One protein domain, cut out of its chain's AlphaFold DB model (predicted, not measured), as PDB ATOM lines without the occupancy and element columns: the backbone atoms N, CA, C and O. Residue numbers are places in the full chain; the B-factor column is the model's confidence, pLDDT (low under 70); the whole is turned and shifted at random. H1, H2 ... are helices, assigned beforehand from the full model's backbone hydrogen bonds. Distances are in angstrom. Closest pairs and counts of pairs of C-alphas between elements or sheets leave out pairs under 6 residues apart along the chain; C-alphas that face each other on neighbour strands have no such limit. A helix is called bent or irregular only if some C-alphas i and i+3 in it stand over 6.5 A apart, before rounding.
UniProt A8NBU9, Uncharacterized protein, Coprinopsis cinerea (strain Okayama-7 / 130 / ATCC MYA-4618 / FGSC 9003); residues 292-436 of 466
ATOM      1  N   GLU A 292      40.938  10.689 -14.979       91.81
ATOM      2  CA  GLU A 292      40.064  11.861 -15.115       91.81
ATOM      3  C   GLU A 292      39.384  12.271 -13.800       91.81
ATOM      4  O   GLU A 292      38.822  13.369 -13.687       91.81
ATOM      5  N   THR A 293      39.416  11.396 -12.794       90.88
ATOM      6  CA  THR A 293      38.848  11.662 -11.472       90.88
ATOM      7  C   THR A 293      39.718  12.641 -10.675       90.88
ATOM      8  O   THR A 293      39.177  13.486  -9.954       90.88
ATOM      9  N   MET A 294      41.042  12.604 -10.854       86.62
ATOM     10  CA  MET A 294      42.009  13.328 -10.011       86.62
ATOM     11  C   MET A 294      42.065  14.850 -10.215       86.62
ATOM     12  O   MET A 294      42.038  15.573  -9.216       86.62
ATOM     13  N   PRO A 295      42.047  15.396 -11.449       70.31
ATOM     14  CA  PRO A 295      42.174  16.840 -11.684       70.31
ATOM     15  C   PRO A 295      41.011  17.682 -11.140       70.31
ATOM     16  O   PRO A 295      41.023  18.902 -11.241       70.31
ATOM     17  N   ARG A 296      39.953  17.048 -10.619       61.78
ATOM     18  CA  ARG A 296      38.690  17.701 -10.241       61.78
ATOM     19  C   ARG A 296      38.377  17.628  -8.748       61.78
ATOM     20  O   ARG A 296      37.283  18.012  -8.333       61.78
ATOM     21  N   LEU A 297      39.339  17.187  -7.941       59.81
ATOM     22  CA  LEU A 297      39.246  17.161  -6.478       59.81
ATOM     23  C   LEU A 297      39.054  18.556  -5.851       59.81
ATOM     24  O   LEU A 297      38.564  18.663  -4.726       59.81
ATOM     25  N   GLU A 298      39.359  19.628  -6.590       52.66
ATOM     26  CA  GLU A 298      39.218  21.018  -6.136       52.66
ATOM     27  C   GLU A 298      37.774  21.399  -5.761       52.66
ATOM     28  O   GLU A 298      37.564  22.238  -4.889       52.66
ATOM     29  N   PHE A 299      36.762  20.753  -6.354       50.00
ATOM     30  CA  PHE A 299      35.353  21.060  -6.071       50.00
ATOM     31  C   PHE A 299      34.829  20.483  -4.748       50.00
ATOM     32  O   PHE A 299      33.825  20.974  -4.228       50.00
ATOM     33  N   VAL A 300      35.469  19.441  -4.205       51.91
ATOM     34  CA  VAL A 300      34.943  18.678  -3.052       51.91
ATOM     35  C   VAL A 300      35.707  18.973  -1.764       51.91
ATOM     36  O   VAL A 300      35.160  18.796  -0.676       51.91
ATOM     37  N   GLN A 301      36.908  19.554  -1.846       50.06
ATOM     38  CA  GLN A 301      37.585  20.115  -0.678       50.06
ATOM     39  C   GLN A 301      36.957  21.452  -0.259       50.06
ATOM     40  O   GLN A 301      37.611  22.492  -0.191       50.06
ATOM     41  N   VAL A 302      35.682  21.425   0.140       50.56
ATOM     42  CA  VAL A 302      35.222  22.351   1.173       50.56
ATOM     43  C   VAL A 302      35.942  21.903   2.434       50.56
ATOM     44  O   VAL A 302      35.396  21.144   3.234       50.56
ATOM     45  N   GLN A 303      37.200  22.331   2.597       47.66
ATOM     46  CA  GLN A 303      37.850  22.229   3.889       47.66
ATOM     47  C   GLN A 303      36.848  22.800   4.893       47.66
ATOM     48  O   GLN A 303      36.351  23.919   4.680       47.66
ATOM     49  N   PRO A 304      36.487  22.053   5.952       49.22
ATOM     50  CA  PRO A 304      35.802  22.665   7.060       49.22
ATOM     51  C   PRO A 304      36.747  23.775   7.493       49.22
ATOM     52  O   PRO A 304      37.831  23.517   8.005       49.22
ATOM     53  N   THR A 305      36.384  25.018   7.184       44.31
ATOM     54  CA  THR A 305      37.122  26.216   7.575       44.31
ATOM     55  C   THR A 305      36.904  26.398   9.073       44.31
ATOM     56  O   THR A 305      36.318  27.372   9.533       44.31
ATOM     57  N   GLY A 306      37.360  25.411   9.842       43.59
ATOM     58  CA  GLY A 306      37.496  25.391  11.284       43.59
ATOM     59  C   GLY A 306      38.718  26.193  11.698       43.59
ATOM     60  O   GLY A 306      39.470  25.784  12.573       43.59
ATOM     61  N   THR A 307      38.933  27.357  11.080       48.88
ATOM     62  CA  THR A 307      39.647  28.395  11.803       48.88
ATOM     63  C   THR A 307      38.708  28.844  12.928       48.88
ATOM     64  O   THR A 307      37.586  29.275  12.646       48.88
ATOM     65  N   PRO A 308      39.124  28.785  14.205       55.41
ATOM     66  CA  PRO A 308      38.280  29.160  15.348       55.41
ATOM     67  C   PRO A 308      37.761  30.614  15.276       55.41
ATOM     68  O   PRO A 308      36.808  30.992  15.958       55.41
ATOM     69  N   ALA A 309      38.343  31.443  14.401       53.47
ATOM     70  CA  ALA A 309      37.855  32.777  14.063       53.47
ATOM     71  C   ALA A 309      36.522  32.773  13.277       53.47
ATOM     72  O   ALA A 309      35.669  33.631  13.514       53.47
ATOM     73  N   ASN A 310      36.302  31.803  12.382       52.31
ATOM     74  CA  ASN A 310      35.063  31.682  11.603       52.31
ATOM     75  C   ASN A 310      33.910  31.085  12.416       52.31
ATOM     76  O   ASN A 310      32.748  31.410  12.163       52.31
ATOM     77  N   GLU A 311      34.220  30.273  13.424       57.16
ATOM     78  CA  GLU A 311      33.238  29.681  14.335       57.16
ATOM     79  C   GLU A 311      32.596  30.756  15.230       57.16
ATOM     80  O   GLU A 311      31.373  30.899  15.247       57.16
ATOM     81  N   LYS A 312      33.408  31.652  15.813       58.06
ATOM     82  CA  LYS A 312      32.921  32.825  16.568       58.06
ATOM     83  C   LYS A 312      32.124  33.808  15.701       58.06
ATOM     84  O   LYS A 312      31.135  34.385  16.158       58.06
ATOM     85  N   LEU A 313      32.504  33.989  14.431       55.59
ATOM     86  CA  LEU A 313      31.764  34.839  13.490       55.59
ATOM     87  C   LEU A 313      30.431  34.197  13.055       55.59
ATOM     88  O   LEU A 313      29.439  34.909  12.862       55.59
ATOM     89  N   ARG A 314      30.378  32.861  12.932       56.56
ATOM     90  CA  ARG A 314      29.139  32.099  12.708       56.56
ATOM     91  C   ARG A 314      28.217  32.198  13.914       56.56
ATOM     92  O   ARG A 314      27.054  32.541  13.723       56.56
ATOM     93  N   GLU A 315      28.702  32.003  15.135       58.94
ATOM     94  CA  GLU A 315      27.894  32.150  16.353       58.94
ATOM     95  C   GLU A 315      27.317  33.570  16.504       58.94
ATOM     96  O   GLU A 315      26.120  33.737  16.760       58.94
ATOM     97  N   ALA A 316      28.121  34.607  16.240       58.78
ATOM     98  CA  ALA A 316      27.681  36.003  16.295       58.78
ATOM     99  C   ALA A 316      26.634  36.354  15.217       58.78
ATOM    100  O   ALA A 316      25.666  37.073  15.492       58.78
ATOM    101  N   LYS A 317      26.773  35.827  13.990       56.41
ATOM    102  CA  LYS A 317      25.782  36.014  12.912       56.41
ATOM    103  C   LYS A 317      24.514  35.183  13.129       56.41
ATOM    104  O   LYS A 317      23.431  35.633  12.761       56.41
ATOM    105  N   THR A 318      24.624  34.017  13.763       55.06
ATOM    106  CA  THR A 318      23.484  33.128  14.041       55.06
ATOM    107  C   THR A 318      22.611  33.702  15.159       55.06
ATOM    108  O   THR A 318      21.392  33.755  15.002       55.06
ATOM    109  N   LYS A 319      23.210  34.301  16.202       55.19
ATOM    110  CA  LYS A 319      22.470  35.057  17.233       55.19
ATOM    111  C   LYS A 319      21.699  36.262  16.677       55.19
ATOM    112  O   LYS A 319      20.594  36.530  17.135       55.19
ATOM    113  N   LYS A 320      22.213  36.959  15.652       53.22
ATOM    114  CA  LYS A 320      21.497  38.089  15.014       53.22
ATOM    115  C   LYS A 320      20.413  37.669  14.010       53.22
ATOM    116  O   LYS A 320      19.460  38.417  13.816       53.22
ATOM    117  N   ARG A 321      20.520  36.490  13.381       49.09
ATOM    118  CA  ARG A 321      19.525  35.984  12.406       49.09
ATOM    119  C   ARG A 321      18.396  35.163  13.047       49.09
ATOM    120  O   ARG A 321      17.328  35.042  12.452       49.09
ATOM    121  N   SER A 322      18.607  34.674  14.271       49.84
ATOM    122  CA  SER A 322      17.639  33.914  15.080       49.84
ATOM    123  C   SER A 322      16.368  34.688  15.459       49.84
ATOM    124  O   SER A 322      15.405  34.073  15.901       49.84
ATOM    125  N   LEU A 323      16.327  36.012  15.288       52.47
ATOM    126  CA  LEU A 323      15.178  36.833  15.691       52.47
ATOM    127  C   LEU A 323      14.100  37.010  14.604       52.47
ATOM    128  O   LEU A 323      13.100  37.669  14.868       52.47
ATOM    129  N   ARG A 324      14.267  36.476  13.381       52.62
ATOM    130  CA  ARG A 324      13.318  36.743  12.269       52.62
ATOM    131  C   ARG A 324      12.885  35.542  11.422       52.62
ATOM    132  O   ARG A 324      12.305  35.731  10.361       52.62
ATOM    133  N   SER A 325      13.115  34.305  11.861       54.69
ATOM    134  CA  SER A 325      12.704  33.124  11.089       54.69
ATOM    135  C   SER A 325      12.050  32.067  11.977       54.69
ATOM    136  O   SER A 325      12.683  31.081  12.337       54.69
ATOM    137  N   ASN A 326      10.754  32.226  12.257       59.25
ATOM    138  CA  ASN A 326       9.891  31.188  12.849       59.25
ATOM    139  C   ASN A 326       9.560  30.037  11.869       59.25
ATOM    140  O   ASN A 326       8.583  29.312  12.058       59.25
ATOM    141  N   LYS A 327      10.339  29.846  10.795       69.19
ATOM    142  CA  LYS A 327      10.164  28.686   9.917       69.19
ATOM    143  C   LYS A 327      10.718  27.464  10.643       69.19
ATOM    144  O   LYS A 327      11.929  27.352  10.824       69.19
ATOM    145  N   LYS A 328       9.816  26.576  11.076       72.50
ATOM    146  CA  LYS A 328      10.177  25.261  11.618       72.50
ATOM    147  C   LYS A 328      11.152  24.589  10.635       72.50
ATOM    148  O   LYS A 328      10.876  24.622   9.430       72.50
ATOM    149  N   PRO A 329      12.286  24.035  11.102       68.56
ATOM    150  CA  PRO A 329      13.186  23.291  10.229       68.56
ATOM    151  C   PRO A 329      12.405  22.164   9.544       68.56
ATOM    152  O   PRO A 329      11.421  21.664  10.096       68.56
ATOM    153  N   SER A 330      12.807  21.786   8.326       75.12
ATOM    154  CA  SER A 330      12.145  20.663   7.662       75.12
ATOM    155  C   SER A 330      12.296  19.411   8.532       75.12
ATOM    156  O   SER A 330      13.349  19.195   9.136       75.12
ATOM    157  N   LYS A 331      11.248  18.579   8.586       82.38
ATOM    158  CA  LYS A 331      11.259  17.321   9.354       82.38
ATOM    159  C   LYS A 331      12.396  16.382   8.930       82.38
ATOM    160  O   LYS A 331      12.836  15.554   9.716       82.38
ATOM    161  N   PHE A 332      12.892  16.534   7.702       82.12
ATOM    162  CA  PHE A 332      14.028  15.770   7.202       82.12
ATOM    163  C   PHE A 332      15.342  16.162   7.894       82.12
ATOM    164  O   PHE A 332      16.104  15.294   8.287       82.12
ATOM    165  N   VAL A 333      15.585  17.458   8.129       84.88
ATOM    166  CA  VAL A 333      16.807  17.933   8.818       84.88
ATOM    167  C   VAL A 333      16.837  17.510  10.293       84.88
ATOM    168  O   VAL A 333      17.902  17.491  10.900       84.88
ATOM    169  N   SER A 334      15.684  17.170  10.878       87.88
ATOM    170  CA  SER A 334      15.606  16.634  12.243       87.88
ATOM    171  C   SER A 334      15.851  15.127  12.347       87.88
ATOM    172  O   SER A 334      15.848  14.611  13.463       87.88
ATOM    173  N   LEU A 335      16.031  14.414  11.231       90.81
ATOM    174  CA  LEU A 335      16.359  12.992  11.279       90.81
ATOM    175  C   LEU A 335      17.788  12.782  11.812       90.81
ATOM    176  O   LEU A 335      18.664  13.616  11.566       90.81
ATOM    177  N   PRO A 336      18.050  11.670  12.518       94.06
ATOM    178  CA  PRO A 336      19.406  11.231  12.825       94.06
ATOM    179  C   PRO A 336      20.265  11.061  11.558       94.06
ATOM    180  O   PRO A 336      19.762  10.689  10.493       94.06
ATOM    181  N   LEU A 337      21.563  11.372  11.657       91.44
ATOM    182  CA  LEU A 337      22.493  11.373  10.517       91.44
ATOM    183  C   LEU A 337      22.603  10.006   9.841       91.44
ATOM    184  O   LEU A 337      22.565   9.914   8.619       91.44
ATOM    185  N   ASP A 338      22.706   8.957  10.641       93.44
ATOM    186  CA  ASP A 338      22.708   7.560  10.219       93.44
ATOM    187  C   ASP A 338      21.459   7.202   9.404       93.44
ATOM    188  O   ASP A 338      21.585   6.616   8.331       93.44
ATOM    189  N   VAL A 339      20.270   7.634   9.836       94.31
ATOM    190  CA  VAL A 339      19.023   7.418   9.082       94.31
ATOM    191  C   VAL A 339      19.064   8.142   7.739       94.31
ATOM    192  O   VAL A 339      18.723   7.557   6.713       94.31
ATOM    193  N   MET A 340      19.526   9.396   7.709       91.44
ATOM    194  CA  MET A 340      19.670  10.129   6.446       91.44
ATOM    195  C   MET A 340      20.686   9.470   5.515       91.44
ATOM    196  O   MET A 340      20.430   9.391   4.316       91.44
ATOM    197  N   MET A 341      21.813   8.983   6.037       92.19
ATOM    198  CA  MET A 341      22.801   8.259   5.240       92.19
ATOM    199  C   MET A 341      22.206   6.984   4.644       92.19
ATOM    200  O   MET A 341      22.296   6.803   3.435       92.19
ATOM    201  N   LEU A 342      21.524   6.164   5.451       92.25
ATOM    202  CA  LEU A 342      20.860   4.943   4.984       92.25
ATOM    203  C   LEU A 342      19.827   5.232   3.892       92.25
ATOM    204  O   LEU A 342      19.788   4.529   2.888       92.25
ATOM    205  N   MET A 343      19.030   6.293   4.043       92.25
ATOM    206  CA  MET A 343      18.111   6.727   2.987       92.25
ATOM    207  C   MET A 343      18.866   7.124   1.714       92.25
ATOM    208  O   MET A 343      18.446   6.756   0.623       92.25
ATOM    209  N   CYS A 344      19.976   7.857   1.839       91.50
ATOM    210  CA  CYS A 344      20.766   8.293   0.686       91.50
ATOM    211  C   CYS A 344      21.475   7.131  -0.026       91.50
ATOM    212  O   CYS A 344      21.707   7.222  -1.225       91.50
ATOM    213  N   GLU A 345      21.790   6.043   0.677       90.81
ATOM    214  CA  GLU A 345      22.369   4.822   0.097       90.81
ATOM    215  C   GLU A 345      21.388   4.069  -0.810       90.81
ATOM    216  O   GLU A 345      21.819   3.360  -1.714       90.81
ATOM    217  N   GLN A 346      20.081   4.258  -0.604       93.88
ATOM    218  CA  GLN A 346      19.019   3.702  -1.455       93.88
ATOM    219  C   GLN A 346      18.698   4.593  -2.666       93.88
ATOM    220  O   GLN A 346      17.816   4.274  -3.463       93.88
ATOM    221  N   LEU A 347      19.379   5.732  -2.809       93.88
ATOM    222  CA  LEU A 347      19.184   6.654  -3.921       93.88
ATOM    223  C   LEU A 347      20.288   6.477  -4.957       93.88
ATOM    224  O   LEU A 347      21.460   6.323  -4.622       93.88
ATOM    225  N   THR A 348      19.935   6.624  -6.237       92.44
ATOM    226  CA  THR A 348      20.961   6.829  -7.266       92.44
ATOM    227  C   THR A 348      21.783   8.069  -6.918       92.44
ATOM    228  O   THR A 348      21.263   9.038  -6.352       92.44
ATOM    229  N   VAL A 349      23.059   8.100  -7.306       90.50
ATOM    230  CA  VAL A 349      23.914   9.263  -7.017       90.50
ATOM    231  C   VAL A 349      23.343  10.548  -7.634       90.50
ATOM    232  O   VAL A 349      23.462  11.619  -7.047       90.50
ATOM    233  N   THR A 350      22.646  10.458  -8.772       91.00
ATOM    234  CA  THR A 350      21.933  11.600  -9.365       91.00
ATOM    235  C   THR A 350      20.826  12.119  -8.437       91.00
ATOM    236  O   THR A 350      20.778  13.314  -8.148       91.00
ATOM    237  N   SER A 351      19.979  11.232  -7.907       93.44
ATOM    238  CA  SER A 351      18.935  11.584  -6.936       93.44
ATOM    239  C   SER A 351      19.517  12.165  -5.647       93.44
ATOM    240  O   SER A 351      19.017  13.159  -5.122       93.44
ATOM    241  N   PHE A 352      20.626  11.606  -5.167       91.00
ATOM    242  CA  PHE A 352      21.340  12.128  -4.008       91.00
ATOM    243  C   PHE A 352      21.900  13.544  -4.239       91.00
ATOM    244  O   PHE A 352      21.770  14.409  -3.370       91.00
ATOM    245  N   LEU A 353      22.449  13.838  -5.424       90.44
ATOM    246  CA  LEU A 353      22.876  15.196  -5.778       90.44
ATOM    247  C   LEU A 353      21.703  16.193  -5.759       90.44
ATOM    248  O   LEU A 353      21.886  17.331  -5.318       90.44
ATOM    249  N   TYR A 354      20.495  15.771  -6.154       91.94
ATOM    250  CA  TYR A 354      19.292  16.587  -5.971       91.94
ATOM    251  C   TYR A 354      18.972  16.798  -4.489       91.94
ATOM    252  O   TYR A 354      18.734  17.931  -4.087       91.94
ATOM    253  N   VAL A 355      19.062  15.774  -3.637       89.75
ATOM    254  CA  VAL A 355      18.870  15.935  -2.181       89.75
ATOM    255  C   VAL A 355      19.838  16.970  -1.591       89.75
ATOM    256  O   VAL A 355      19.425  17.845  -0.824       89.75
ATOM    257  N   LEU A 356      21.112  16.946  -1.998       90.50
ATOM    258  CA  LEU A 356      22.096  17.962  -1.602       90.50
ATOM    259  C   LEU A 356      21.749  19.366  -2.132       90.50
ATOM    260  O   LEU A 356      22.170  20.374  -1.548       90.50
ATOM    261  N   SER A 357      20.998  19.471  -3.229       90.75
ATOM    262  CA  SER A 357      20.584  20.747  -3.819       90.75
ATOM    263  C   SER A 357      19.411  21.394  -3.068       90.75
ATOM    264  O   SER A 357      19.405  22.617  -2.925       90.75
ATOM    265  N   LEU A 358      18.510  20.591  -2.484       87.31
ATOM    266  CA  LEU A 358      17.275  21.046  -1.829       87.31
ATOM    267  C   LEU A 358      17.491  21.983  -0.632       87.31
ATOM    268  O   LEU A 358      16.700  22.900  -0.402       87.31
ATOM    269  N   ASN A 359      18.521  21.744   0.189       86.06
ATOM    270  CA  ASN A 359      18.695  22.485   1.440       86.06
ATOM    271  C   ASN A 359      20.164  22.607   1.877       86.06
ATOM    272  O   ASN A 359      20.906  21.629   1.937       86.06
ATOM    273  N   ARG A 360      20.575  23.816   2.286       88.62
ATOM    274  CA  ARG A 360      21.944  24.094   2.760       88.62
ATOM    275  C   ARG A 360      22.317  23.333   4.038       88.62
ATOM    276  O   ARG A 360      23.483  22.976   4.190       88.62
ATOM    277  N   ALA A 361      21.376  23.111   4.955       88.12
ATOM    278  CA  ALA A 361      21.608  22.348   6.181       88.12
ATOM    279  C   ALA A 361      21.858  20.869   5.864       88.12
ATOM    280  O   ALA A 361      22.874  20.342   6.302       88.12
ATOM    281  N   ILE A 362      21.014  20.259   5.018       89.38
ATOM    282  CA  ILE A 362      21.212  18.884   4.520       89.38
ATOM    283  C   ILE A 362      22.580  18.765   3.853       89.38
ATOM    284  O   ILE A 362      23.369  17.898   4.210       89.38
ATOM    285  N   ARG A 363      22.908  19.693   2.945       91.44
ATOM    286  CA  ARG A 363      24.213  19.711   2.276       91.44
ATOM    287  C   ARG A 363      25.368  19.794   3.266       91.44
ATOM    288  O   ARG A 363      26.313  19.038   3.148       91.44
ATOM    289  N   THR A 364      25.296  20.699   4.240       90.06
ATOM    290  CA  THR A 364      26.366  20.871   5.241       90.06
ATOM    291  C   THR A 364      26.573  19.597   6.060       90.06
ATOM    292  O   THR A 364      27.699  19.302   6.440       90.06
ATOM    293  N   LEU A 365      25.493  18.863   6.321       91.06
ATOM    294  CA  LEU A 365      25.512  17.657   7.129       91.06
ATOM    295  C   LEU A 365      25.990  16.420   6.350       91.06
ATOM    296  O   LEU A 365      26.755  15.631   6.888       91.06
ATOM    297  N   LEU A 366      25.561  16.257   5.095       92.56
ATOM    298  CA  LEU A 366      25.853  15.065   4.287       92.56
ATOM    299  C   LEU A 366      27.133  15.176   3.453       92.56
ATOM    300  O   LEU A 366      27.729  14.153   3.135       92.56
ATOM    301  N   LEU A 367      27.576  16.389   3.101       90.94
ATOM    302  CA  LEU A 367      28.760  16.584   2.254       90.94
ATOM    303  C   LEU A 367      30.043  15.933   2.813       90.94
ATOM    304  O   LEU A 367      30.776  15.355   2.018       90.94
ATOM    305  N   PRO A 368      30.315  15.923   4.136       92.25
ATOM    306  CA  PRO A 368      31.463  15.193   4.688       92.25
ATOM    307  C   PRO A 368      31.424  13.672   4.472       92.25
ATOM    308  O   PRO A 368      32.450  13.012   4.586       92.25
ATOM    309  N   HIS A 369      30.249  13.111   4.172       93.12
ATOM    310  CA  HIS A 369      30.019  11.677   3.978       93.12
ATOM    311  C   HIS A 369      29.728  11.324   2.512       93.12
ATOM    312  O   HIS A 369      29.339  10.197   2.208       93.12
ATOM    313  N   VAL A 370      29.896  12.285   1.600       93.56
ATOM    314  CA  VAL A 370      29.431  12.197   0.214       93.56
ATOM    315  C   VAL A 370      30.049  11.025  -0.546       93.56
ATOM    316  O   VAL A 370      29.332  10.315  -1.244       93.56
ATOM    317  N   ASP A 371      31.345  10.771  -0.358       94.69
ATOM    318  CA  ASP A 371      32.049   9.681  -1.034       94.69
ATOM    319  C   ASP A 371      31.665   8.316  -0.458       94.69
ATOM    320  O   ASP A 371      31.489   7.354  -1.200       94.69
ATOM    321  N   GLN A 372      31.438   8.228   0.854       94.50
ATOM    322  CA  GLN A 372      30.961   6.993   1.475       94.50
ATOM    323  C   GLN A 372      29.550   6.633   0.994       94.50
ATOM    324  O   GLN A 372      29.286   5.467   0.689       94.50
ATOM    325  N   ILE A 373      28.660   7.626   0.915       94.44
ATOM    326  CA  ILE A 373      27.304   7.462   0.382       94.44
ATOM    327  C   ILE A 373      27.379   7.065  -1.096       94.44
ATOM    328  O   ILE A 373      26.756   6.084  -1.488       94.44
ATOM    329  N   ALA A 374      28.181   7.771  -1.903       95.38
ATOM    330  CA  ALA A 374      28.339   7.483  -3.327       95.38
ATOM    331  C   ALA A 374      28.876   6.067  -3.574       95.38
ATOM    332  O   ALA A 374      28.310   5.349  -4.391       95.38
ATOM    333  N   TYR A 375      29.901   5.633  -2.833       96.19
ATOM    334  CA  TYR A 375      30.439   4.273  -2.925       96.19
ATOM    335  C   TYR A 375      29.370   3.214  -2.662       96.19
ATOM    336  O   TYR A 375      29.225   2.271  -3.437       96.19
ATOM    337  N   ARG A 376      28.604   3.369  -1.575       95.38
ATOM    338  CA  ARG A 376      27.550   2.416  -1.200       95.38
ATOM    339  C   ARG A 376      26.405   2.407  -2.212       95.38
ATOM    340  O   ARG A 376      25.980   1.332  -2.619       95.38
ATOM    341  N   ALA A 377      25.968   3.583  -2.663       94.19
ATOM    342  CA  ALA A 377      24.949   3.713  -3.700       94.19
ATOM    343  C   ALA A 377      25.399   3.068  -5.018       94.19
ATOM    344  O   ALA A 377      24.637   2.324  -5.626       94.19
ATOM    345  N   MET A 378      26.649   3.285  -5.443       95.75
ATOM    346  CA  MET A 378      27.195   2.605  -6.617       95.75
ATOM    347  C   MET A 378      27.242   1.092  -6.419       95.75
ATOM    348  O   MET A 378      26.871   0.353  -7.318       95.75
ATOM    349  N   GLN A 379      27.679   0.616  -5.253       94.81
ATOM    350  CA  GLN A 379      27.782  -0.817  -4.988       94.81
ATOM    351  C   GLN A 379      26.413  -1.510  -5.053       94.81
ATOM    352  O   GLN A 379      26.325  -2.632  -5.544       94.81
ATOM    353  N   ALA A 380      25.361  -0.846  -4.569       93.69
ATOM    354  CA  ALA A 380      24.008  -1.390  -4.540       93.69
ATOM    355  C   ALA A 380      23.253  -1.219  -5.870       93.69
ATOM    356  O   ALA A 380      22.557  -2.135  -6.295       93.69
ATOM    357  N   LEU A 381      23.371  -0.055  -6.516       94.88
ATOM    358  CA  LEU A 381      22.497   0.353  -7.625       94.88
ATOM    359  C   LEU A 381      23.217   0.472  -8.973       94.88
ATOM    360  O   LEU A 381      22.578   0.379 -10.016       94.88
ATOM    361  N   GLU A 382      24.530   0.707  -8.974       95.31
ATOM    362  CA  GLU A 382      25.338   0.889 -10.190       95.31
ATOM    363  C   GLU A 382      26.608   0.003 -10.161       95.31
ATOM    364  O   GLU A 382      27.717   0.508 -10.388       95.31
ATOM    365  N   PRO A 383      26.495  -1.314  -9.865       96.38
ATOM    366  CA  PRO A 383      27.653  -2.183  -9.626       96.38
ATOM    367  C   PRO A 383      28.568  -2.310 -10.851       96.38
ATOM    368  O   PRO A 383      29.759  -2.577 -10.714       96.38
ATOM    369  N   TYR A 384      28.042  -2.030 -12.044       95.88
ATOM    370  CA  TYR A 384      28.802  -1.971 -13.287       95.88
ATOM    371  C   TYR A 384      29.902  -0.895 -13.299       95.88
ATOM    372  O   TYR A 384      30.713  -0.910 -14.211       95.88
ATOM    373  N   TYR A 385      29.997   0.026 -12.335       97.00
ATOM    374  CA  TYR A 385      31.144   0.948 -12.229       97.00
ATOM    375  C   TYR A 385      32.357   0.379 -11.476       97.00
ATOM    376  O   TYR A 385      33.371   1.068 -11.326       97.00
ATOM    377  N   PHE A 386      32.270  -0.871 -11.023       96.88
ATOM    378  CA  PHE A 386      33.372  -1.617 -10.424       96.88
ATOM    379  C   PHE A 386      33.916  -2.679 -11.393       96.88
ATOM    380  O   PHE A 386      33.186  -3.118 -12.294       96.88
ATOM    381  N   PRO A 387      35.186  -3.099 -11.225       95.94
ATOM    382  CA  PRO A 387      35.753  -4.212 -11.982       95.94
ATOM    383  C   PRO A 387      34.952  -5.497 -11.764       95.94
ATOM    384  O   PRO A 387      34.277  -5.677 -10.747       95.94
ATOM    385  N   SER A 388      35.006  -6.387 -12.752       93.25
ATOM    386  CA  SER A 388      34.350  -7.691 -12.683       93.25
ATOM    387  C   SER A 388      34.961  -8.532 -11.563       93.25
ATOM    388  O   SER A 388      36.127  -8.358 -11.197       93.25
ATOM    389  N   LYS A 389      34.183  -9.472 -11.022       89.94
ATOM    390  CA  LYS A 389      34.721 -10.448 -10.073       89.94
ATOM    391  C   LYS A 389      35.785 -11.300 -10.775       89.94
ATOM    392  O   LYS A 389      35.591 -11.637 -11.945       89.94
ATOM    393  N   PRO A 390      36.867 -11.681 -10.073       87.62
ATOM    394  CA  PRO A 390      37.839 -12.602 -10.630       87.62
ATOM    395  C   PRO A 390      37.162 -13.883 -11.109       87.62
ATOM    396  O   PRO A 390      36.365 -14.482 -10.382       87.62
ATOM    397  N   LEU A 391      37.462 -14.284 -12.341       82.00
ATOM    398  CA  LEU A 391      36.951 -15.531 -12.891       82.00
ATOM    399  C   LEU A 391      37.865 -16.665 -12.451       82.00
ATOM    400  O   LEU A 391      39.071 -16.595 -12.662       82.00
ATOM    401  N   ALA A 392      37.295 -17.724 -11.880       75.62
ATOM    402  CA  ALA A 392      38.041 -18.958 -11.683       75.62
ATOM    403  C   ALA A 392      38.414 -19.519 -13.066       75.62
ATOM    404  O   ALA A 392      37.539 -19.877 -13.855       75.62
ATOM    405  N   SER A 393      39.706 -19.537 -13.370       67.12
ATOM    406  CA  SER A 393      40.265 -20.076 -14.609       67.12
ATOM    407  C   SER A 393      41.570 -20.787 -14.289       67.12
ATOM    408  O   SER A 393      42.279 -20.373 -13.382       67.12
ATOM    409  N   ASP A 394      41.930 -21.830 -15.024       58.81
ATOM    410  CA  ASP A 394      43.242 -22.461 -14.841       58.81
ATOM    411  C   ASP A 394      44.393 -21.528 -15.275       58.81
ATOM    412  O   ASP A 394      45.526 -21.686 -14.826       58.81
ATOM    413  N   ASP A 395      44.089 -20.507 -16.085       64.00
ATOM    414  CA  ASP A 395      44.993 -19.407 -16.414       64.00
ATOM    415  C   ASP A 395      44.959 -18.355 -15.291       64.00
ATOM    416  O   ASP A 395      44.105 -17.459 -15.272       64.00
ATOM    417  N   THR A 396      45.877 -18.491 -14.328       69.06
ATOM    418  CA  THR A 396      46.018 -17.580 -13.179       69.06
ATOM    419  C   THR A 396      46.226 -16.130 -13.594       69.06
ATOM    420  O   THR A 396      45.765 -15.230 -12.890       69.06
ATOM    421  N   ASP A 397      46.866 -15.900 -14.741       69.69
ATOM    422  CA  ASP A 397      47.223 -14.563 -15.201       69.69
ATOM    423  C   ASP A 397      45.988 -13.813 -15.705       69.69
ATOM    424  O   ASP A 397      45.898 -12.593 -15.567       69.69
ATOM    425  N   ARG A 398      44.993 -14.533 -16.246       69.75
ATOM    426  CA  ARG A 398      43.760 -13.927 -16.773       69.75
ATOM    427  C   ARG A 398      42.684 -13.678 -15.724       69.75
ATOM    428  O   ARG A 398      41.844 -12.804 -15.933       69.75
ATOM    429  N   GLN A 399      42.708 -14.385 -14.592       76.12
ATOM    430  CA  GLN A 399      41.630 -14.334 -13.592       76.12
ATOM    431  C   GLN A 399      41.323 -12.920 -13.092       76.12
ATOM    432  O   GLN A 399      40.166 -12.603 -12.812       76.12
ATOM    433  N   ARG A 400      42.358 -12.083 -12.958       86.81
ATOM    434  CA  ARG A 400      42.287 -10.771 -12.306       86.81
ATOM    435  C   ARG A 400      42.660  -9.594 -13.203       86.81
ATOM    436  O   ARG A 400      42.695  -8.481 -12.705       86.81
ATOM    437  N   VAL A 401      42.848  -9.786 -14.512       85.12
ATOM    438  CA  VAL A 401      43.375  -8.743 -15.427       85.12
ATOM    439  C   VAL A 401      42.663  -7.398 -15.287       85.12
ATOM    440  O   VAL A 401      43.309  -6.360 -15.198       85.12
ATOM    441  N   GLU A 402      41.329  -7.402 -15.257       89.06
ATOM    442  CA  GLU A 402      40.562  -6.163 -15.112       89.06
ATOM    443  C   GLU A 402      40.714  -5.538 -13.720       89.06
ATOM    444  O   GLU A 402      40.862  -4.323 -13.604       89.06
ATOM    445  N   LEU A 403      40.676  -6.363 -12.671       92.19
ATOM    446  CA  LEU A 403      40.823  -5.905 -11.294       92.19
ATOM    447  C   LEU A 403      42.225  -5.345 -11.048       92.19
ATOM    448  O   LEU A 403      42.350  -4.278 -10.463       92.19
ATOM    449  N   ASP A 404      43.262  -6.021 -11.531       92.12
ATOM    450  CA  ASP A 404      44.650  -5.615 -11.346       92.12
ATOM    451  C   ASP A 404      44.956  -4.330 -12.130       92.12
ATOM    452  O   ASP A 404      45.638  -3.452 -11.604       92.12
ATOM    453  N   ALA A 405      44.399  -4.162 -13.337       91.50
ATOM    454  CA  ALA A 405      44.478  -2.901 -14.080       91.50
ATOM    455  C   ALA A 405      43.777  -1.755 -13.328       91.50
ATOM    456  O   ALA A 405      44.349  -0.682 -13.158       91.50
ATOM    457  N   TRP A 406      42.572  -2.002 -12.807       95.31
ATOM    458  CA  TRP A 406      41.821  -1.022 -12.019       95.31
ATOM    459  C   TRP A 406      42.537  -0.644 -10.711       95.31
ATOM    460  O   TRP A 406      42.619   0.531 -10.357       95.31
ATOM    461  N   GLU A 407      43.093  -1.622  -9.991       95.56
ATOM    462  CA  GLU A 407      43.905  -1.389  -8.792       95.56
ATOM    463  C   GLU A 407      45.190  -0.620  -9.136       95.56
ATOM    464  O   GLU A 407      45.581   0.300  -8.417       95.56
ATOM    465  N   HIS A 408      45.849  -0.959 -10.243       95.12
ATOM    466  CA  HIS A 408      47.037  -0.253 -10.704       95.12
ATOM    467  C   HIS A 408      46.751   1.228 -10.982       95.12
ATOM    468  O   HIS A 408      47.459   2.078 -10.447       95.12
ATOM    469  N   GLU A 409      45.674   1.548 -11.702       95.00
ATOM    470  CA  GLU A 409      45.274   2.935 -11.975       95.00
ATOM    471  C   GLU A 409      45.006   3.737 -10.686       95.00
ATOM    472  O   GLU A 409      45.391   4.904 -10.574       95.00
ATOM    473  N   TRP A 410      44.391   3.125  -9.666       96.06
ATOM    474  CA  TRP A 410      44.210   3.779  -8.363       96.06
ATOM    475  C   TRP A 410      45.530   4.013  -7.622       96.06
ATOM    476  O   TRP A 410      45.701   5.073  -7.012       96.06
ATOM    477  N   LYS A 411      46.470   3.063  -7.698       95.75
ATOM    478  CA  LYS A 411      47.819   3.230  -7.139       95.75
ATOM    479  C   LYS A 411      48.573   4.360  -7.833       95.75
ATOM    480  O   LYS A 411      49.161   5.194  -7.147       95.75
ATOM    481  N   GLU A 412      48.521   4.433  -9.162       94.44
ATOM    482  CA  GLU A 412      49.129   5.525  -9.936       94.44
ATOM    483  C   GLU A 412      48.522   6.887  -9.583       94.44
ATOM    484  O   GLU A 412      49.226   7.895  -9.520       94.44
ATOM    485  N   ALA A 413      47.231   6.913  -9.254       92.25
ATOM    486  CA  ALA A 413      46.559   8.099  -8.750       92.25
ATOM    487  C   ALA A 413      46.893   8.457  -7.284       92.25
ATOM    488  O   ALA A 413      46.350   9.427  -6.749       92.25
ATOM    489  N   GLY A 414      47.778   7.703  -6.624       93.44
ATOM    490  CA  GLY A 414      48.251   7.968  -5.264       93.44
ATOM    491  C   GLY A 414      47.382   7.373  -4.154       93.44
ATOM    492  O   GLY A 414      47.478   7.818  -3.006       93.44
ATOM    493  N   PHE A 415      46.530   6.390  -4.462       93.31
ATOM    494  CA  PHE A 415      45.705   5.702  -3.472       93.31
ATOM    495  C   PHE A 415      46.231   4.298  -3.182       93.31
ATOM    496  O   PHE A 415      46.364   3.462  -4.070       93.31
ATOM    497  N   GLU A 416      46.445   4.011  -1.901       93.25
ATOM    498  CA  GLU A 416      46.646   2.641  -1.439       93.25
ATOM    499  C   GLU A 416      45.348   1.842  -1.598       93.25
ATOM    500  O   GLU A 416      44.268   2.303  -1.211       93.25
ATOM    501  N   ILE A 417      45.458   0.619  -2.120       92.31
ATOM    502  CA  ILE A 417      44.314  -0.300  -2.256       92.31
ATOM    503  C   ILE A 417      43.727  -0.613  -0.880       92.31
ATOM    504  O   ILE A 417      42.509  -0.612  -0.676       92.31
ATOM    505  N   GLU A 418      44.612  -0.777   0.100       91.00
ATOM    506  CA  GLU A 418      44.290  -0.883   1.514       91.00
ATOM    507  C   GLU A 418      43.776   0.469   2.032       91.00
ATOM    508  O   GLU A 418      44.517   1.378   2.405       91.00
ATOM    509  N   GLY A 419      42.454   0.612   2.038       89.44
ATOM    510  CA  GLY A 419      41.781   1.844   2.452       89.44
ATOM    511  C   GLY A 419      41.240   2.690   1.300       89.44
ATOM    512  O   GLY A 419      40.729   3.787   1.546       89.44
ATOM    513  N   LEU A 420      41.294   2.183   0.062       92.12
ATOM    514  CA  LEU A 420      40.726   2.842  -1.116       92.12
ATOM    515  C   LEU A 420      39.263   3.234  -0.888       92.12
ATOM    516  O   LEU A 420      38.855   4.357  -1.168       92.12
ATOM    517  N   ARG A 421      38.490   2.340  -0.261       92.75
ATOM    518  CA  ARG A 421      37.087   2.573   0.103       92.75
ATOM    519  C   ARG A 421      36.876   3.869   0.894       92.75
ATOM    520  O   ARG A 421      35.870   4.534   0.680       92.75
ATOM    521  N   GLN A 422      37.772   4.213   1.813       92.12
ATOM    522  CA  GLN A 422      37.617   5.371   2.695       92.12
ATOM    523  C   GLN A 422      38.206   6.653   2.105       92.12
ATOM    524  O   GLN A 422      37.789   7.738   2.500       92.12
ATOM    525  N   LYS A 423      39.200   6.534   1.221       91.06
ATOM    526  CA  LYS A 423      39.994   7.674   0.748       91.06
ATOM    527  C   LYS A 423      39.636   8.119  -0.664       91.06
ATOM    528  O   LYS A 423      39.808   9.296  -0.968       91.06
ATOM    529  N   ALA A 424      39.177   7.208  -1.519       93.75
ATOM    530  CA  ALA A 424      38.897   7.531  -2.908       93.75
ATOM    531  C   ALA A 424      37.730   8.530  -3.031       93.75
ATOM    532  O   ALA A 424      36.745   8.434  -2.293       93.75
ATOM    533  N   PRO A 425      37.806   9.465  -3.991       95.31
ATOM    534  CA  PRO A 425      36.754  10.439  -4.264       95.31
ATOM    535  C   PRO A 425      35.616   9.803  -5.073       95.31
ATOM    536  O   PRO A 425      35.409  10.108  -6.251       95.31
ATOM    537  N   TRP A 426      34.892   8.871  -4.458       95.88
ATOM    538  CA  TRP A 426      33.865   8.054  -5.104       95.88
ATOM    539  C   TRP A 426      32.770   8.852  -5.803       95.88
ATOM    540  O   TRP A 426      32.323   8.440  -6.873       95.88
ATOM    541  N   LEU A 427      32.356  10.003  -5.264       94.56
ATOM    542  CA  LEU A 427      31.378  10.841  -5.955       94.56
ATOM    543  C   LEU A 427      31.944  11.332  -7.293       94.56
ATOM    544  O   LEU A 427      31.274  11.261  -8.326       94.56
ATOM    545  N   GLN A 428      33.183  11.820  -7.279       94.19
ATOM    546  CA  GLN A 428      33.837  12.330  -8.476       94.19
ATOM    547  C   GLN A 428      34.109  11.205  -9.479       94.19
ATOM    548  O   GLN A 428      33.854  11.385 -10.672       94.19
ATOM    549  N   TYR A 429      34.539  10.041  -8.993       96.31
ATOM    550  CA  TYR A 429      34.729   8.843  -9.804       96.31
ATOM    551  C   TYR A 429      33.427   8.429 -10.494       96.31
ATOM    552  O   TYR A 429      33.403   8.255 -11.713       96.31
ATOM    553  N   ARG A 430      32.303   8.389  -9.764       95.50
ATOM    554  CA  ARG A 430      30.979   8.122 -10.346       95.50
ATOM    555  C   ARG A 430      30.634   9.127 -11.438       95.50
ATOM    556  O   ARG A 430      30.157   8.742 -12.506       95.50
ATOM    557  N   ILE A 431      30.860  10.420 -11.194       94.06
ATOM    558  CA  ILE A 431      30.602  11.474 -12.187       94.06
ATOM    559  C   ILE A 431      31.416  11.221 -13.460       94.06
ATOM    560  O   ILE A 431      30.860  11.341 -14.553       94.06
ATOM    561  N   GLN A 432      32.691  10.839 -13.352       94.81
ATOM    562  CA  GLN A 432      33.492  10.505 -14.531       94.81
ATOM    563  C   GLN A 432      33.012   9.223 -15.213       94.81
ATOM    564  O   GLN A 432      32.864   9.206 -16.434       94.81
ATOM    565  N   CYS A 433      32.648   8.194 -14.447       95.88
ATOM    566  CA  CYS A 433      32.060   6.970 -14.988       95.88
ATOM    567  C   CYS A 433      30.786   7.253 -15.797       95.88
ATOM    568  O   CYS A 433      30.639   6.746 -16.905       95.88
ATOM    569  N   SER A 434      29.909   8.144 -15.325       93.50
ATOM    570  CA  SER A 434      28.695   8.541 -16.060       93.50
ATOM    571  C   SER A 434      28.972   9.247 -17.395       93.50
ATOM    572  O   SER A 434      28.103   9.302 -18.263       93.50
ATOM    573  N   ARG A 435      30.185   9.782 -17.566       92.19
ATOM    574  CA  ARG A 435      30.637  10.475 -18.779       92.19
ATOM    575  C   ARG A 435      31.481   9.578 -19.682       92.19
ATOM    576  O   ARG A 435      31.713   9.953 -20.830       92.19
ATOM    577  N   SER A 436      31.957   8.439 -19.179       93.38
ATOM    578  CA  SER A 436      32.845   7.538 -19.906       93.38
ATOM    579  C   SER A 436      32.059   6.701 -20.924       93.38
ATOM    580  O   SER A 436      31.132   5.980 -20.540       93.38
TER     581      SER A 436
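Overview. This is residues 292 to 436 of the 466 residues of an uncharacterized protein of Coprinopsis cinerea (strain Okayama-7 / 130 / ATCC MYA-4618 / FGSC 9003) (UniProt A8NBU9). A small cluster of crossed helices, H3, H4, H7 and H8 around the sharply bent H5, makes the core, with H1 packed on H8. A free arm holding H2, residues 305 to 328, sticks out at one end of the long axis; the loop of residues 382 to 400, followed by H6, reaches out at the other. The printed part has 145 residues, with eight named helices, H1 to H8 in chain order, and no named strand; it is all helix. It is loose, with a radius of gyration of the C-alphas of 19.7 A and spans of 72 by 31 by 25 A.

Arrangement. H1, residues 292 to 299, touches H8, residues 426 to 435, at a steep tilt of 56 degrees, opposite ways; their closest C-alphas, of Thr 293 and Tyr 429, are 5.3 A apart. H2, residues 308 to 321, touches no helix. H5, residues 360 to 381, was assigned as one helix by its hydrogen bonds but is bent, with C-alphas 368 and 371 8.0 A apart; its arms H5a, residues 360 to 368, and H5b, residues 371 to 381, are about perpendicular at 85 degrees. H3, residues 337 to 345, touches H5b at a steep tilt of 42 degrees, the same way, closest at the C-alphas of Glu 345 and Ala 377, 4.7 A. H4, residues 349 to 358, forms a helical hairpin with H5a, closest at the C-alphas of Leu 356 and Arg 363, 4.8 A. H6, residues 401 to 412, touches no helix. H7, residues 420 to 423, touches H5b, closest at the C-alphas of Gln 372 and Gln 422, 7.0 A. H8 touches H5b at a steep tilt of 51 degrees, the same way, closest at the C-alphas of Asp 371 and Trp 426, 4.7 A. Every O i to N i+4 pair is within hydrogen-bond range in H2, H3, H4, H5b, H6 and H8; H5a has 4 of 5, H1 has 0 of 4 but 2 of 5 O i to N i+3 pairs, and H7 is too short for an O i to N i+4 pair.

Along the chain. H1 begins at C-alpha 292 (40.064, 11.861, -15.115). H2 is 20.2 A long, H6 16.3 A, H5b 14.9 A, H4 14.5 A and H8 14.3 A. H8 ends at C-alpha 435 (30.637, 10.475, -18.779). H1 and H5a are irregular, with C-alphas 295 and 298 7.5 A apart and C-alphas 365 and 368 6.9 A apart.

Size, cuts and confidence. The two C-alphas farthest apart, of Leu 323 and Asp 394, are 72.4 A apart. The links H2 to H3 and H5 to H6 are long, with 15 and 19 residues. The printed part has no cut. Its mean pLDDT is 81.9, and residues 296 to 327, 329 and 393 to 398 are under 70.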